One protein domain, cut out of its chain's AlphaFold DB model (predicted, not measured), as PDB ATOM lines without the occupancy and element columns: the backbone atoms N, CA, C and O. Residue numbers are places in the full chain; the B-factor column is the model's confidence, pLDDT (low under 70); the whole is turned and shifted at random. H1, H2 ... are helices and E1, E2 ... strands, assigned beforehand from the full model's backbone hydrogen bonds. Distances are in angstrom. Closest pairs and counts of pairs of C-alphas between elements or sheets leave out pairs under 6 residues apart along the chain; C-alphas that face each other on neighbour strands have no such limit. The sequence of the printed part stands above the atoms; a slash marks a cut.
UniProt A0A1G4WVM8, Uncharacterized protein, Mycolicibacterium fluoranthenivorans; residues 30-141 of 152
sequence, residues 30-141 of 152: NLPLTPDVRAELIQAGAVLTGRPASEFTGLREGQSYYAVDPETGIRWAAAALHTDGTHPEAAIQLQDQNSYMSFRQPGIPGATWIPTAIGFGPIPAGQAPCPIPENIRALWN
ATOM      1  N   ASN A  30     218.545 189.112 119.702       97.44
ATOM      2  CA  ASN A  30     217.624 190.121 119.177       97.44
ATOM      3  C   ASN A  30     216.665 189.490 118.168       97.44
ATOM      4  O   ASN A  30     217.069 188.738 117.280       97.44
ATOM      5  N   LEU A  31     215.394 189.858 118.274       96.56
ATOM      6  CA  LEU A  31     214.336 189.396 117.394       96.56
ATOM      7  C   LEU A  31     213.789 190.554 116.553       96.56
ATOM      8  O   LEU A  31     213.759 191.703 117.007       96.56
ATOM      9  N   PRO A  32     213.318 190.280 115.325       96.06
ATOM     10  CA  PRO A  32     212.668 191.295 114.516       96.06
ATOM     11  C   PRO A  32     211.347 191.718 115.164       96.06
ATOM     12  O   PRO A  32     210.497 190.892 115.493       96.06
ATOM     13  N   LEU A  33     211.153 193.027 115.308       95.62
ATOM     14  CA  LEU A  33     209.908 193.597 115.812       95.62
ATOM     15  C   LEU A  33     208.881 193.706 114.671       95.62
ATOM     16  O   LEU A  33     208.750 194.758 114.031       95.62
ATOM     17  N   THR A  34     208.206 192.587 114.393       96.25
ATOM     18  CA  THR A  34     207.197 192.453 113.328       96.25
ATOM     19  C   THR A  34     205.959 193.324 113.597       96.25
ATOM     20  O   THR A  34     205.739 193.729 114.740       96.25
ATOM     21  N   PRO A  35     205.127 193.619 112.579       96.25
ATOM     22  CA  PRO A  35     203.880 194.366 112.774       96.25
ATOM     23  C   PRO A  35     202.959 193.754 113.837       96.25
ATOM     24  O   PRO A  35     202.428 194.490 114.663       96.25
ATOM     25  N   ASP A  36     202.847 192.424 113.875       95.31
ATOM     26  CA  ASP A  36     202.013 191.722 114.858       95.31
ATOM     27  C   ASP A  36     202.539 191.925 116.279       95.31
ATOM     28  O   ASP A  36     201.791 192.341 117.162       95.31
ATOM     29  N   VAL A  37     203.851 191.756 116.491       96.00
ATOM     30  CA  VAL A  37     204.462 192.014 117.803       96.00
ATOM     31  C   VAL A  37     204.287 193.485 118.186       96.00
ATOM     32  O   VAL A  37     203.972 193.783 119.333       96.00
ATOM     33  N   ARG A  38     204.417 194.432 117.247       97.06
ATOM     34  CA  ARG A  38     204.155 195.857 117.534       97.06
ATOM     35  C   ARG A  38     202.722 196.087 118.001       97.06
ATOM     36  O   ARG A  38     202.535 196.789 118.990       97.06
ATOM     37  N   ALA A  39     201.740 195.502 117.319       96.69
ATOM     38  CA  ALA A  39     200.335 195.613 117.696       96.69
ATOM     39  C   ALA A  39     200.076 195.015 119.089       96.69
ATOM     40  O   ALA A  39     199.417 195.646 119.916       96.69
ATOM     41  N   GLU A  40     200.662 193.854 119.389       96.75
ATOM     42  CA  GLU A  40     200.580 193.227 120.711       96.75
ATOM     43  C   GLU A  40     201.197 194.097 121.818       96.75
ATOM     44  O   GLU A  40     200.609 194.240 122.893       96.75
ATOM     45  N   LEU A  41     202.354 194.720 121.564       97.19
ATOM     46  CA  LEU A  41     202.998 195.622 122.524       97.19
ATOM     47  C   LEU A  41     202.190 196.908 122.740       97.19
ATOM     48  O   LEU A  41     202.093 197.374 123.876       97.19
ATOM     49  N   ILE A  42     201.585 197.468 121.687       97.06
ATOM     50  CA  ILE A  42     200.676 198.620 121.804       97.06
ATOM     51  C   ILE A  42     199.477 198.237 122.671       97.06
ATOM     52  O   ILE A  42     199.157 198.956 123.614       97.06
ATOM     53  N   GLN A  43     198.861 197.082 122.411       97.00
ATOM     54  CA  GLN A  43     197.738 196.585 123.202       97.00
ATOM     55  C   GLN A  43     198.124 196.388 124.676       97.00
ATOM     56  O   GLN A  43     197.394 196.817 125.570       97.00
ATOM     57  N   ALA A  44     199.277 195.776 124.950       96.38
ATOM     58  CA  ALA A  44     199.758 195.571 126.312       96.38
ATOM     59  C   ALA A  44     200.070 196.899 127.022       96.38
ATOM     60  O   ALA A  44     199.701 197.084 128.182       96.38
ATOM     61  N   GLY A  45     200.706 197.847 126.332       94.19
ATOM     62  CA  GLY A  45     200.988 199.172 126.882       94.19
ATOM     63  C   GLY A  45     199.706 199.954 127.164       94.19
ATOM     64  O   GLY A  45     199.586 200.583 128.213       94.19
ATOM     65  N   ALA A  46     198.708 199.836 126.289       95.00
ATOM     66  CA  ALA A  46     197.397 200.441 126.478       95.00
ATOM     67  C   ALA A  46     196.713 199.922 127.756       95.00
ATOM     68  O   ALA A  46     196.264 200.722 128.581       95.00
ATOM     69  N   VAL A  47     196.751 198.603 127.996       93.56
ATOM     70  CA  VAL A  47     196.264 197.997 129.250       93.56
ATOM     71  C   VAL A  47     196.973 198.586 130.471       93.56
ATOM     72  O   VAL A  47     196.302 198.937 131.438       93.56
ATOM     73  N   LEU A  48     198.302 198.755 130.425       91.12
ATOM     74  CA  LEU A  48     199.062 199.361 131.528       91.12
ATOM     75  C   LEU A  48     198.634 200.810 131.811       91.12
ATOM     76  O   LEU A  48     198.585 201.222 132.964       91.12
ATOM     77  N   THR A  49     198.310 201.576 130.769       90.81
ATOM     78  CA  THR A  49     197.839 202.967 130.900       90.81
ATOM     79  C   THR A  49     196.365 203.088 131.299       90.81
ATOM     80  O   THR A  49     195.889 204.193 131.537       90.81
ATOM     81  N   GLY A  50     195.611 201.981 131.329       92.38
ATOM     82  CA  GLY A  50     194.158 202.011 131.518       92.38
ATOM     83  C   GLY A  50     193.404 202.686 130.362       92.38
ATOM     84  O   GLY A  50     192.293 203.176 130.566       92.38
ATOM     85  N   ARG A  51     194.001 202.741 129.163       95.06
ATOM     86  CA  ARG A  51     193.438 203.399 127.973       95.06
ATOM     87  C   ARG A  51     193.168 202.399 126.846       95.06
ATOM     88  O   ARG A  51     193.807 201.347 126.792       95.06
ATOM     89  N   PRO A  52     192.252 202.703 125.912       95.62
ATOM     90  CA  PRO A  52     192.084 201.921 124.690       95.62
ATOM     91  C   PRO A  52     193.329 201.978 123.793       95.62
ATOM     92  O   PRO A  52     193.918 203.039 123.606       95.62
ATOM     93  N   ALA A  53     193.682 200.856 123.157       95.50
ATOM     94  CA  ALA A  53     194.809 200.791 122.222       95.50
ATOM     95  C   ALA A  53     194.661 201.737 121.018       95.50
ATOM     96  O   ALA A  53     195.659 202.223 120.496       95.50
ATOM     97  N   SER A  54     193.423 202.043 120.617       95.44
ATOM     98  CA  SER A  54     193.110 202.973 119.527       95.44
ATOM     99  C   SER A  54     193.527 204.420 119.799       95.44
ATOM    100  O   SER A  54     193.568 205.208 118.863       95.44
ATOM    101  N   GLU A  55     193.818 204.785 121.052       95.62
ATOM    102  CA  GLU A  55     194.302 206.128 121.408       95.62
ATOM    103  C   GLU A  55     195.825 206.287 121.215       95.62
ATOM    104  O   GLU A  55     196.375 207.379 121.396       95.62
ATOM    105  N   PHE A  56     196.511 205.203 120.838       94.69
ATOM    106  CA  PHE A  56     197.941 205.178 120.555       94.69
ATOM    107  C   PHE A  56     198.175 204.925 119.069       94.69
ATOM    108  O   PHE A  56     197.656 203.980 118.482       94.69
ATOM    109  N   THR A  57     199.012 205.757 118.460       93.69
ATOM    110  CA  THR A  57     199.302 205.707 117.021       93.69
ATOM    111  C   THR A  57     200.470 204.788 116.682       93.69
ATOM    112  O   THR A  57     200.734 204.522 115.511       93.69
ATOM    113  N   GLY A  58     201.177 204.276 117.692       94.56
ATOM    114  CA  GLY A  58     202.246 203.310 117.489       94.56
ATOM    115  C   GLY A  58     203.252 203.250 118.629       94.56
ATOM    116  O   GLY A  58     203.003 203.697 119.749       94.56
ATOM    117  N   LEU A  59     204.426 202.709 118.307       94.69
ATOM    118  CA  LEU A  59     205.618 202.771 119.149       94.69
ATOM    119  C   LEU A  59     206.523 203.907 118.660       94.69
ATOM    120  O   LEU A  59     206.641 204.119 117.453       94.69
ATOM    121  N   ARG A  60     207.194 204.616 119.574       91.69
ATOM    122  CA  ARG A  60     208.134 205.683 119.204       91.69
ATOM    123  C   ARG A  60     209.329 205.110 118.443       91.69
ATOM    124  O   ARG A  60     209.965 204.145 118.876       91.69
ATOM    125  N   GLU A  61     209.653 205.742 117.323       88.81
ATOM    126  CA  GLU A  61     210.749 205.336 116.448       88.81
ATOM    127  C   GLU A  61     212.105 205.360 117.171       88.81
ATOM    128  O   GLU A  61     212.399 206.263 117.955       88.81
ATOM    129  N   GLY A  62     212.933 204.334 116.935       88.38
ATOM    130  CA  GLY A  62     214.250 204.206 117.569       88.38
ATOM    131  C   GLY A  62     214.204 203.972 119.083       88.38
ATOM    132  O   GLY A  62     215.226 204.081 119.759       88.38
ATOM    133  N   GLN A  63     213.026 203.676 119.641       90.50
ATOM    134  CA  GLN A  63     212.834 203.436 121.073       90.50
ATOM    135  C   GLN A  63     212.173 202.085 121.325       90.50
ATOM    136  O   GLN A  63     211.338 201.975 122.213       90.50
ATOM    137  N   SER A  64     212.457 201.074 120.502       94.19
ATOM    138  CA  SER A  64     211.888 199.737 120.672       94.19
ATOM    139  C   SER A  64     212.955 198.663 120.550       94.19
ATOM    140  O   SER A  64     213.768 198.696 119.629       94.19
ATOM    141  N   TYR A  65     212.911 197.706 121.466       95.69
ATOM    142  CA  TYR A  65     213.812 196.566 121.546       95.69
ATOM    143  C   TYR A  65     212.983 195.296 121.703       95.69
ATOM    144  O   TYR A  65     211.938 195.329 122.356       95.69
ATOM    145  N   TYR A  66     213.444 194.193 121.121       97.38
ATOM    146  CA  TYR A  66     212.809 192.888 121.250       97.38
ATOM    147  C   TYR A  66     213.866 191.792 121.175       97.38
ATOM    148  O   TYR A  66     214.699 191.786 120.270       97.38
ATOM    149  N   ALA A  67     213.852 190.894 122.149       97.69
ATOM    150  CA  ALA A  67     214.806 189.812 122.272       97.69
ATOM    151  C   ALA A  67     214.175 188.594 122.948       97.69
ATOM    152  O   ALA A  67     213.115 188.678 123.573       97.69
ATOM    153  N   VAL A  68     214.857 187.464 122.836       96.56
ATOM    154  CA  VAL A  68     214.576 186.258 123.610       96.56
ATOM    155  C   VAL A  68     215.785 185.919 124.463       96.56
ATOM    156  O   VAL A  68     216.928 186.043 124.023       96.56
ATOM    157  N   ASP A  69     215.504 185.509 125.688       95.38
ATOM    158  CA  ASP A  69     216.452 184.828 126.547       95.38
ATOM    159  C   ASP A  69     216.362 183.320 126.249       95.38
ATOM    160  O   ASP A  69     215.344 182.708 126.586       95.38
ATOM    161  N   PRO A  70     217.341 182.718 125.552       92.69
ATOM    162  CA  PRO A  70     217.271 181.317 125.132       92.69
ATOM    163  C   PRO A  70     217.310 180.333 126.307       92.69
ATOM    164  O   PRO A  70     216.730 179.255 126.189       92.69
ATOM    165  N   GLU A  71     217.908 180.710 127.442       91.00
ATOM    166  CA  GLU A  71     217.954 179.862 128.640       91.00
ATOM    167  C   GLU A  71     216.547 179.634 129.208       91.00
ATOM    168  O   GLU A  71     216.172 178.516 129.565       91.00
ATOM    169  N   THR A  72     215.738 180.694 129.264       91.88
ATOM    170  CA  THR A  72     214.392 180.650 129.856       91.88
ATOM    171  C   THR A  72     213.270 180.549 128.822       91.88
ATOM    172  O   THR A  72     212.111 180.310 129.172       91.88
ATOM    173  N   GLY A  73     213.577 180.792 127.546       93.50
ATOM    174  CA  GLY A  73     212.604 180.997 126.475       93.50
ATOM    175  C   GLY A  73     211.766 182.274 126.632       93.50
ATOM    176  O   GLY A  73     210.852 182.500 125.835       93.50
ATOM    177  N   ILE A  74     212.025 183.106 127.651       96.50
ATOM    178  CA  ILE A  74     211.246 184.319 127.901       96.50
ATOM    179  C   ILE A  74     211.599 185.364 126.852       96.50
ATOM    180  O   ILE A  74     212.758 185.695 126.600       96.50
ATOM    181  N   ARG A  75     210.554 185.931 126.267       97.19
ATOM    182  CA  ARG A  75     210.640 187.049 125.345       97.19
ATOM    183  C   ARG A  75     210.555 188.353 126.111       97.19
ATOM    184  O   ARG A  75     209.661 188.548 126.937       97.19
ATOM    185  N   TRP A  76     211.467 189.254 125.797       97.38
ATOM    186  CA  TRP A  76     211.576 190.564 126.410       97.38
ATOM    187  C   TRP A  76     211.469 191.632 125.341       97.38
ATOM    188  O   TRP A  76     212.156 191.574 124.324       97.38
ATOM    189  N   ALA A  77     210.652 192.643 125.592       96.94
ATOM    190  CA  ALA A  77     210.634 193.853 124.794       96.94
ATOM    191  C   ALA A  77     210.721 195.085 125.689       96.94
ATOM    192  O   ALA A  77     210.389 195.048 126.874       96.94
ATOM    193  N   ALA A  78     211.163 196.193 125.111       94.44
ATOM    194  CA  ALA A  78     211.078 197.500 125.737       94.44
ATOM    195  C   ALA A  78     210.659 198.523 124.692       94.44
ATOM    196  O   ALA A  78     211.237 198.530 123.608       94.44
ATOM    197  N   ALA A  79     209.669 199.362 124.995       93.69
ATOM    198  CA  ALA A  79     209.167 200.351 124.051       93.69
ATOM    199  C   ALA A  79     208.554 201.583 124.731       93.69
ATOM    200  O   ALA A  79     208.090 201.513 125.868       93.69
ATOM    201  N   ALA A  80     208.507 202.700 124.002       91.25
ATOM    202  CA  ALA A  80     207.623 203.825 124.301       91.25
ATOM    203  C   ALA A  80     206.411 203.794 123.373       91.25
ATOM    204  O   ALA A  80     206.574 203.679 122.158       91.25
ATOM    205  N   LEU A  81     205.217 203.996 123.925       93.06
ATOM    206  CA  LEU A  81     204.018 204.262 123.134       93.06
ATOM    207  C   LEU A  81     204.036 205.704 122.601       93.06
ATOM    208  O   LEU A  81     204.625 206.625 123.188       93.06
ATOM    209  N   HIS A  82     203.394 205.892 121.456       92.69
ATOM    210  CA  HIS A  82     203.213 207.176 120.800       92.69
ATOM    211  C   HIS A  82     201.723 207.511 120.700       92.69
ATOM    212  O   HIS A  82     200.883 206.638 120.500       92.69
ATOM    213  N   THR A  83     201.418 208.793 120.854       91.69
ATOM    214  CA  THR A  83     200.103 209.391 120.636       91.69
ATOM    215  C   THR A  83     200.315 210.624 119.764       91.69
ATOM    216  O   THR A  83     201.354 211.280 119.870       91.69
ATOM    217  N   ASP A  84     199.348 210.929 118.905       89.12
ATOM    218  CA  ASP A  84     199.332 212.127 118.058       89.12
ATOM    219  C   ASP A  84     198.745 213.361 118.772       89.12
ATOM    220  O   ASP A  84     198.651 214.437 118.183       89.12
ATOM    221  N   GLY A  85     198.364 213.218 120.046       85.62
ATOM    222  CA  GLY A  85     197.812 214.296 120.864       85.62
ATOM    223  C   GLY A  85     196.309 214.523 120.686       85.62
ATOM    224  O   GLY A  85     195.751 215.365 121.387       85.62
ATOM    225  N   THR A  86     195.632 213.760 119.823       93.81
ATOM    226  CA  THR A  86     194.161 213.811 119.699       93.81
ATOM    227  C   THR A  86     193.449 213.322 120.964       93.81
ATOM    228  O   THR A  86     192.334 213.752 121.260       93.81
ATOM    229  N   HIS A  87     194.125 212.483 121.755       93.62
ATOM    230  CA  HIS A  87     193.651 211.948 123.028       93.62
ATOM    231  C   HIS A  87     194.540 212.453 124.180       93.62
ATOM    232  O   HIS A  87     195.511 211.785 124.550       93.62
ATOM    233  N   PRO A  88     194.241 213.627 124.774       92.56
ATOM    234  CA  PRO A  88     195.094 214.228 125.803       92.56
ATOM    235  C   PRO A  88     195.234 213.341 127.046       92.56
ATOM    236  O   PRO A  88     196.314 213.256 127.622       92.56
ATOM    237  N   GLU A  89     194.184 212.605 127.409       92.94
ATOM    238  CA  GLU A  89     194.221 211.662 128.530       92.94
ATOM    239  C   GLU A  89     195.226 210.521 128.319       92.94
ATOM    240  O   GLU A  89     195.909 210.121 129.258       92.94
ATOM    241  N   ALA A  90     195.381 210.018 127.089       91.44
ATOM    242  CA  ALA A  90     196.400 209.017 126.782       91.44
ATOM    243  C   ALA A  90     197.816 209.590 126.937       91.44
ATOM    244  O   ALA A  90     198.702 208.921 127.466       91.44
ATOM    245  N   ALA A  91     198.026 210.848 126.534       89.44
ATOM    246  CA  ALA A  91     199.303 211.531 126.726       89.44
ATOM    247  C   ALA A  91     199.641 211.723 128.216       89.44
ATOM    248  O   ALA A  91     200.789 211.500 128.609       89.44
ATOM    249  N   ILE A  92     198.650 212.084 129.038       89.62
ATOM    250  CA  ILE A  92     198.798 212.225 130.496       89.62
ATOM    251  C   ILE A  92     199.152 210.874 131.124       89.62
ATOM    252  O   ILE A  92     200.171 210.765 131.799       89.62
ATOM    253  N   GLN A  93     198.393 209.818 130.820       89.12
ATOM    254  CA  GLN A  93     198.673 208.488 131.371       89.12
ATOM    255  C   GLN A  93     200.043 207.949 130.942       89.12
ATOM    256  O   GLN A  93     200.717 207.283 131.725       89.12
ATOM    257  N   LEU A  94     200.521 208.259 129.731       88.06
ATOM    258  CA  LEU A  94     201.893 207.917 129.344       88.06
ATOM    259  C   LEU A  94     202.939 208.645 130.187       88.06
ATOM    260  O   LEU A  94     203.988 208.066 130.461       88.06
ATOM    261  N   GLN A  95     202.697 209.892 130.583       85.44
ATOM    262  CA  GLN A  95     203.591 210.604 131.493       85.44
ATOM    263  C   GLN A  95     203.580 209.954 132.882       85.44
ATOM    264  O   GLN A  95     204.651 209.652 133.412       85.44
ATOM    265  N   ASP A  96     202.392 209.667 133.416       83.19
ATOM    266  CA  ASP A  96     202.217 209.047 134.735       83.19
ATOM    267  C   ASP A  96     202.840 207.641 134.807       83.19
ATOM    268  O   ASP A  96     203.366 207.240 135.845       83.19
ATOM    269  N   GLN A  97     202.848 206.910 133.687       81.00
ATOM    270  CA  GLN A  97     203.465 205.586 133.540       81.00
ATOM    271  C   GLN A  97     204.917 205.638 133.023       81.00
ATOM    272  O   GLN A  97     205.387 204.693 132.386       81.00
ATOM    273  N   ASN A  98     205.647 206.731 133.276       77.06
ATOM    274  CA  ASN A  98     207.079 206.914 132.968       77.06
ATOM    275  C   ASN A  98     207.463 206.942 131.472       77.06
ATOM    276  O   ASN A  98     208.651 206.981 131.130       77.06
ATOM    277  N   SER A  99     206.477 206.929 130.569       78.31
ATOM    278  CA  SER A  99     206.591 207.001 129.100       78.31
ATOM    279  C   SER A  99     207.403 205.893 128.420       78.31
ATOM    280  O   SER A  99     207.515 205.888 127.192       78.31
ATOM    281  N   TYR A 100     207.962 204.955 129.184       88.12
ATOM    282  CA  TYR A 100     208.736 203.825 128.694       88.12
ATOM    283  C   TYR A 100     208.303 202.558 129.431       88.12
ATOM    284  O   TYR A 100     207.930 202.587 130.598       88.12
ATOM    285  N   MET A 101     208.288 201.427 128.742       90.56
ATOM    286  CA  MET A 101     207.719 200.194 129.281       90.56
ATOM    287  C   MET A 101     208.610 199.017 128.912       90.56
ATOM    288  O   MET A 101     209.167 198.978 127.816       90.56
ATOM    289  N   SER A 102     208.747 198.065 129.830       93.31
ATOM    290  CA  SER A 102     209.255 196.728 129.539       93.31
ATOM    291  C   SER A 102     208.082 195.776 129.431       93.31
ATOM    292  O   SER A 102     207.105 195.912 130.165       93.31
ATOM    293  N   PHE A 103     208.214 194.776 128.582       96.00
ATOM    294  CA  PHE A 103     207.221 193.744 128.374       96.00
ATOM    295  C   PHE A 103     207.918 192.399 128.491       96.00
ATOM    296  O   PHE A 103     208.963 192.189 127.873       96.00
ATOM    297  N   ARG A 104     207.341 191.489 129.275       96.81
ATOM    298  CA  ARG A 104     207.769 190.088 129.299       96.81
ATOM    299  C   ARG A 104     206.653 189.200 128.774       96.81
ATOM    300  O   ARG A 104     205.506 189.354 129.187       96.81
ATOM    301  N   GLN A 105     206.987 188.270 127.896       97.38
ATOM    302  CA  GLN A 105     206.090 187.220 127.433       97.38
ATOM    303  C   GLN A 105     206.753 185.878 127.758       97.38
ATOM    304  O   GLN A 105     207.832 185.589 127.238       97.38
ATOM    305  N   PRO A 106     206.154 185.067 128.648       95.38
ATOM    306  CA  PRO A 106     206.610 183.702 128.880       95.38
ATOM    307  C   PRO A 106     206.746 182.923 127.565       95.38
ATOM    308  O   PRO A 106     205.907 183.066 126.680       95.38
ATOM    309  N   GLY A 107     207.764 182.067 127.449       87.38
ATOM    310  CA  GLY A 107     208.057 181.277 126.243       87.38
ATOM    311  C   GLY A 107     207.046 180.175 125.901       87.38
ATOM    312  O   GLY A 107     207.381 179.239 125.180       87.38
ATOM    313  N   ILE A 108     205.824 180.250 126.430       87.50
ATOM    314  CA  ILE A 108     204.749 179.290 126.171       87.50
ATOM    315  C   ILE A 108     203.828 179.811 125.053       87.50
ATOM    316  O   ILE A 108     203.549 181.013 124.997       87.50
ATOM    317  N   PRO A 109     203.324 178.938 124.162       80.19
ATOM    318  CA  PRO A 109     202.380 179.338 123.122       80.19
ATOM    319  C   PRO A 109     201.148 180.049 123.696       80.19
ATOM    320  O   PRO A 109     200.554 179.585 124.668       80.19
ATOM    321  N   GLY A 110     200.757 181.170 123.089       84.56
ATOM    322  CA  GLY A 110     199.583 181.946 123.505       84.56
ATOM    323  C   GLY A 110     199.770 182.790 124.770       84.56
ATOM    324  O   GLY A 110     198.806 183.399 125.230       84.56
ATOM    325  N   ALA A 111     200.980 182.859 125.337       92.06
ATOM    326  CA  ALA A 111     201.259 183.762 126.447       92.06
ATOM    327  C   ALA A 111     200.988 185.224 126.076       92.06
ATOM    328  O   ALA A 111     201.418 185.718 125.033       92.06
ATOM    329  N   THR A 112     200.335 185.949 126.978       94.00
ATOM    330  CA  THR A 112     200.123 187.390 126.845       94.00
ATOM    331  C   THR A 112     201.340 188.170 127.333       94.00
ATOM    332  O   THR A 112     202.010 187.768 128.288       94.00
ATOM    333  N   TRP A 113     201.586 189.330 126.730       97.19
ATOM    334  CA  TRP A 113     202.582 190.277 127.219       97.19
ATOM    335  C   TRP A 113     202.191 190.847 128.579       97.19
ATOM    336  O   TRP A 113     201.071 191.314 128.775       97.19
ATOM    337  N   ILE A 114     203.142 190.845 129.507       95.62
ATOM    338  CA  ILE A 114     203.009 191.463 130.823       95.62
ATOM    339  C   ILE A 114     203.809 192.771 130.798       95.62
ATOM    340  O   ILE A 114     205.046 192.716 130.818       95.62
ATOM    341  N   PRO A 115     203.140 193.935 130.723       93.31
ATOM    342  CA  PRO A 115     203.800 195.229 130.708       93.31
ATOM    343  C   PRO A 115     204.250 195.624 132.120       93.31
ATOM    344  O   PRO A 115     203.679 195.225 133.136       93.31
ATOM    345  N   THR A 116     205.296 196.428 132.206       90.31
ATOM    346  CA  THR A 116     205.763 197.057 133.442       90.31
ATOM    347  C   THR A 116     206.308 198.429 133.078       90.31
ATOM    348  O   THR A 116     207.156 198.535 132.190       90.31
ATOM    349  N   ALA A 117     205.812 199.474 133.742       87.75
ATOM    350  CA  ALA A 117     206.332 200.825 133.573       87.75
ATOM    351  C   ALA A 117     207.811 200.860 133.983       87.75
ATOM    352  O   ALA A 117     208.180 200.418 135.074       87.75
ATOM    353  N   ILE A 118     208.664 201.381 133.105       81.12
ATOM    354  CA  ILE A 118     210.097 201.591 133.347       81.12
ATOM    355  C   ILE A 118     210.480 203.002 132.879       81.12
ATOM    356  O   ILE A 118     209.695 203.703 132.258       81.12
ATOM    357  N   GLY A 119     211.687 203.474 133.167       67.88
ATOM    358  CA  GLY A 119     212.101 204.816 132.739       67.88
ATOM    359  C   GLY A 119     211.785 205.920 133.753       67.88
ATOM    360  O   GLY A 119     212.029 205.741 134.944       67.88
ATOM    361  N   PHE A 120     211.374 207.096 133.269       60.47
ATOM    362  CA  PHE A 120     211.419 208.357 134.017       60.47
ATOM    363  C   PHE A 120     210.047 208.756 134.585       60.47
ATOM    364  O   PHE A 120     209.262 209.386 133.887       60.47
ATOM    365  N   GLY A 121     209.787 208.465 135.860       57.84
ATOM    366  CA  GLY A 121     208.727 209.143 136.622       57.84
ATOM    367  C   GLY A 121     209.046 209.200 138.116       57.84
ATOM    368  O   GLY A 121     210.217 209.412 138.439       57.84
ATOM    369  N   PRO A 122     208.074 209.064 139.047       49.91
ATOM    370  CA  PRO A 122     208.285 209.367 140.470       49.91
ATOM    371  C   PRO A 122     209.323 208.456 141.136       49.91
ATOM    372  O   PRO A 122     209.907 208.828 142.150       49.91
ATOM    373  N   ILE A 123     209.590 207.290 140.541       51.34
ATOM    374  CA  ILE A 123     210.799 206.510 140.798       51.34
ATOM    375  C   ILE A 123     211.824 206.931 139.743       51.34
ATOM    376  O   ILE A 123     211.647 206.612 138.562       51.34
ATOM    377  N   PRO A 124     212.909 207.626 140.131       55.69
ATOM    378  CA  PRO A 124     213.943 208.003 139.188       55.69
ATOM    379  C   PRO A 124     214.506 206.768 138.486       55.69
ATOM    380  O   PRO A 124     214.726 205.724 139.109       55.69
ATOM    381  N   ALA A 125     214.747 206.895 137.182       56.50
ATOM    382  CA  ALA A 125     215.176 205.790 136.340       56.50
ATOM    383  C   ALA A 125     216.389 205.056 136.958       56.50
ATOM    384  O   ALA A 125     217.475 205.617 137.130       56.50
ATOM    385  N   GLY A 126     216.196 203.780 137.308       55.78
ATOM    386  CA  GLY A 126     217.220 202.933 137.925       55.78
ATOM    387  C   GLY A 126     217.403 203.069 139.441       55.78
ATOM    388  O   GLY A 126     218.491 202.739 139.922       55.78
ATOM    389  N   GLN A 127     216.399 203.567 140.171       58.53
ATOM    390  CA  GLN A 127     216.298 203.395 141.630       58.53
ATOM    391  C   GLN A 127     215.598 202.091 142.041       58.53
ATOM    392  O   GLN A 127     215.937 201.528 143.075       58.53
ATOM    393  N   ALA A 128     214.669 201.583 141.228       63.16
ATOM    394  CA  ALA A 128     214.127 200.235 141.393       63.16
ATOM    395  C   ALA A 128     214.963 199.216 140.595       63.16
ATOM    396  O   ALA A 128     215.470 199.573 139.521       63.16
ATOM    397  N   PRO A 129     215.101 197.961 141.076       73.00
ATOM    398  CA  PRO A 129     215.718 196.887 140.306       73.00
ATOM    399  C   PRO A 129     215.066 196.782 138.930       73.00
ATOM    400  O   PRO A 129     213.842 196.750 138.814       73.00
ATOM    401  N   CYS A 130     215.885 196.751 137.881       83.88
ATOM    402  CA  CYS A 130     215.361 196.620 136.534       83.88
ATOM    403  C   CYS A 130     214.774 195.213 136.344       83.88
ATOM    404  O   CYS A 130     215.526 194.251 136.496       83.88
ATOM    405  N   PRO A 131     213.481 195.061 135.992       88.06
ATOM    406  CA  PRO A 131     212.889 193.745 135.757       88.06
ATOM    407  C   PRO A 131     213.502 193.003 134.564       88.06
ATOM    408  O   PRO A 131     213.293 191.802 134.445       88.06
ATOM    409  N   ILE A 132     214.230 193.697 133.683       91.38
ATOM    410  CA  ILE A 132     214.884 193.098 132.519       91.38
ATOM    411  C   ILE A 132     216.201 192.421 132.958       91.38
ATOM    412  O   ILE A 132     217.062 193.097 133.547       91.38
ATOM    413  N   PRO A 133     216.393 191.124 132.645       92.44
ATOM    414  CA  PRO A 133     217.607 190.372 132.942       92.44
ATOM    415  C   PRO A 133     218.882 191.016 132.397       92.44
ATOM    416  O   PRO A 133     218.862 191.813 131.456       92.44
ATOM    417  N   GLU A 134     220.017 190.680 133.006       91.25
ATOM    418  CA  GLU A 134     221.306 191.273 132.652       91.25
ATOM    419  C   GLU A 134     221.755 190.959 131.227       91.25
ATOM    420  O   GLU A 134     222.157 191.883 130.524       91.25
ATOM    421  N   ASN A 135     221.619 189.710 130.780       93.12
ATOM    422  CA  ASN A 135     221.952 189.293 129.417       93.12
ATOM    423  C   ASN A 135     221.163 190.091 128.359       93.12
ATOM    424  O   ASN A 135     221.743 190.591 127.397       93.12
ATOM    425  N   ILE A 136     219.863 190.308 128.579       95.31
ATOM    426  CA  ILE A 136     219.009 191.115 127.693       95.31
ATOM    427  C   ILE A 136     219.413 192.596 127.727       95.31
ATOM    428  O   ILE A 136     219.514 193.244 126.684       95.31
ATOM    429  N   ARG A 137     219.685 193.156 128.915       92.69
ATOM    430  CA  ARG A 137     220.159 194.548 129.033       92.69
ATOM    431  C   ARG A 137     221.494 194.756 128.327       92.69
ATOM    432  O   ARG A 137     221.648 195.762 127.638       92.69
ATOM    433  N   ALA A 138     222.431 193.825 128.487       92.31
ATOM    434  CA  ALA A 138     223.735 193.869 127.839       92.31
ATOM    435  C   ALA A 138     223.592 193.838 126.310       92.31
ATOM    436  O   ALA A 138     224.185 194.675 125.631       92.31
ATOM    437  N   LEU A 139     222.726 192.968 125.779       94.69
ATOM    438  CA  LEU A 139     222.403 192.901 124.349       94.69
ATOM    439  C   LEU A 139     221.874 194.236 123.794       94.69
ATOM    440  O   LEU A 139     222.204 194.625 122.674       94.69
ATOM    441  N   TRP A 140     221.058 194.956 124.566       93.19
ATOM    442  CA  TRP A 140     220.527 196.271 124.179       93.19
ATOM    443  C   TRP A 140     221.461 197.438 124.506       93.19
ATOM    444  O   TRP A 140     221.110 198.594 124.253       93.19
ATOM    445  N   ASN A 141     222.644 197.142 125.048       91.38
ATOM    446  CA  ASN A 141     223.645 198.099 125.501       91.38
ATOM    447  C   ASN A 141     223.156 199.020 126.637       91.38
ATOM    448  O   ASN A 141     223.557 200.176 126.728       91.38
TER     449      ASN A 141
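Overview. This is residues 30 to 141 of the 152 residues of an uncharacterized protein of Mycolicibacterium fluoranthenivorans (UniProt A0A1G4WVM8). One twisted sheet of four antiparallel strands curls round the long helix H1; H2 is on the same face, beside the strands, and the short H3 covers part of E1 on the opposite face. A long link, residues 120 to 133, leads from E4 to H3. The printed part has 112 residues, with three named helices and four named strands in the order H1 E1 E2 H2 E3 E4 H3; the sheet's order is E1 E2 E3 E4, and the class is mixed, helices and strands. The whole is compact, with a radius of gyration of the C-alphas of 13.6 A and spans of 42 by 32 by 22 A.

Along the chain. In the sheet, E1 is residues 58 to 68, 21.9 A long, and bends by 102 degrees at residue 61. E2 is residues 75 to 82, 21.9 A; E3 is residues 99 to 105, 19.9 A; E4 is residues 114 to 119, 16.3 A. H1, residues 35 to 49, is 21.0 A long, from C-alpha 35 at (203.880, 194.366, 112.774) to C-alpha 49 at (197.839, 202.967, 130.900). H2 is residues 88 to 96. H3, residues 134 to 139, ends with C-alpha 139 at (222.403, 192.901, 124.349).

Arrangement. E1 and E2 form a hairpin, antiparallel at 176 degrees, with N 65 and O 78 within hydrogen-bond range at 2.8 A. E2 and E3 are antiparallel at 152 degrees, with N 77 and O 103 at 2.9 A. E3 and E4 form a hairpin, antiparallel at 146 degrees, with N 116 and O 102 at 2.8 A. The edge strands E1 and E4 are apart. H1 is on the sheet; its closest C-alphas to E4 are those of Ala 44 and Pro 115, 6.0 A, and to E1 those of Ile 42 and Gly 58, 6.6 A. H2 is on the same face at a height over the sheet of 6.7 A, over none of the strands, but only just, with 2 of its C-alphas falling on E3. H1, with residue 49 alone, only just touches H2, with 3 pairs of C-alphas within 8 A; the closest are those of Thr 49 and Gln 93, 5.6 A, and the lines are about perpendicular at 81 degrees. H3, on the opposite face, lies over E1 at a height over the sheet of 9.7 A and runs across the strands, at 64 degrees to E1 on the local plane; the closest C-alphas are those of Ala 67 and Ile 136, 7.0 A. In H1, H2 and H3 every O i to N i+4 pair is within hydrogen-bond range.

Size, cuts and confidence. The two C-alphas farthest apart are those of Glu 71 and Thr 86, 42.4 A. The printed part has no cut. The link from E4 to H3, 14 residues, is long. The mean pLDDT of the printed part is 89.2, and residues 119 to 128 are under 70.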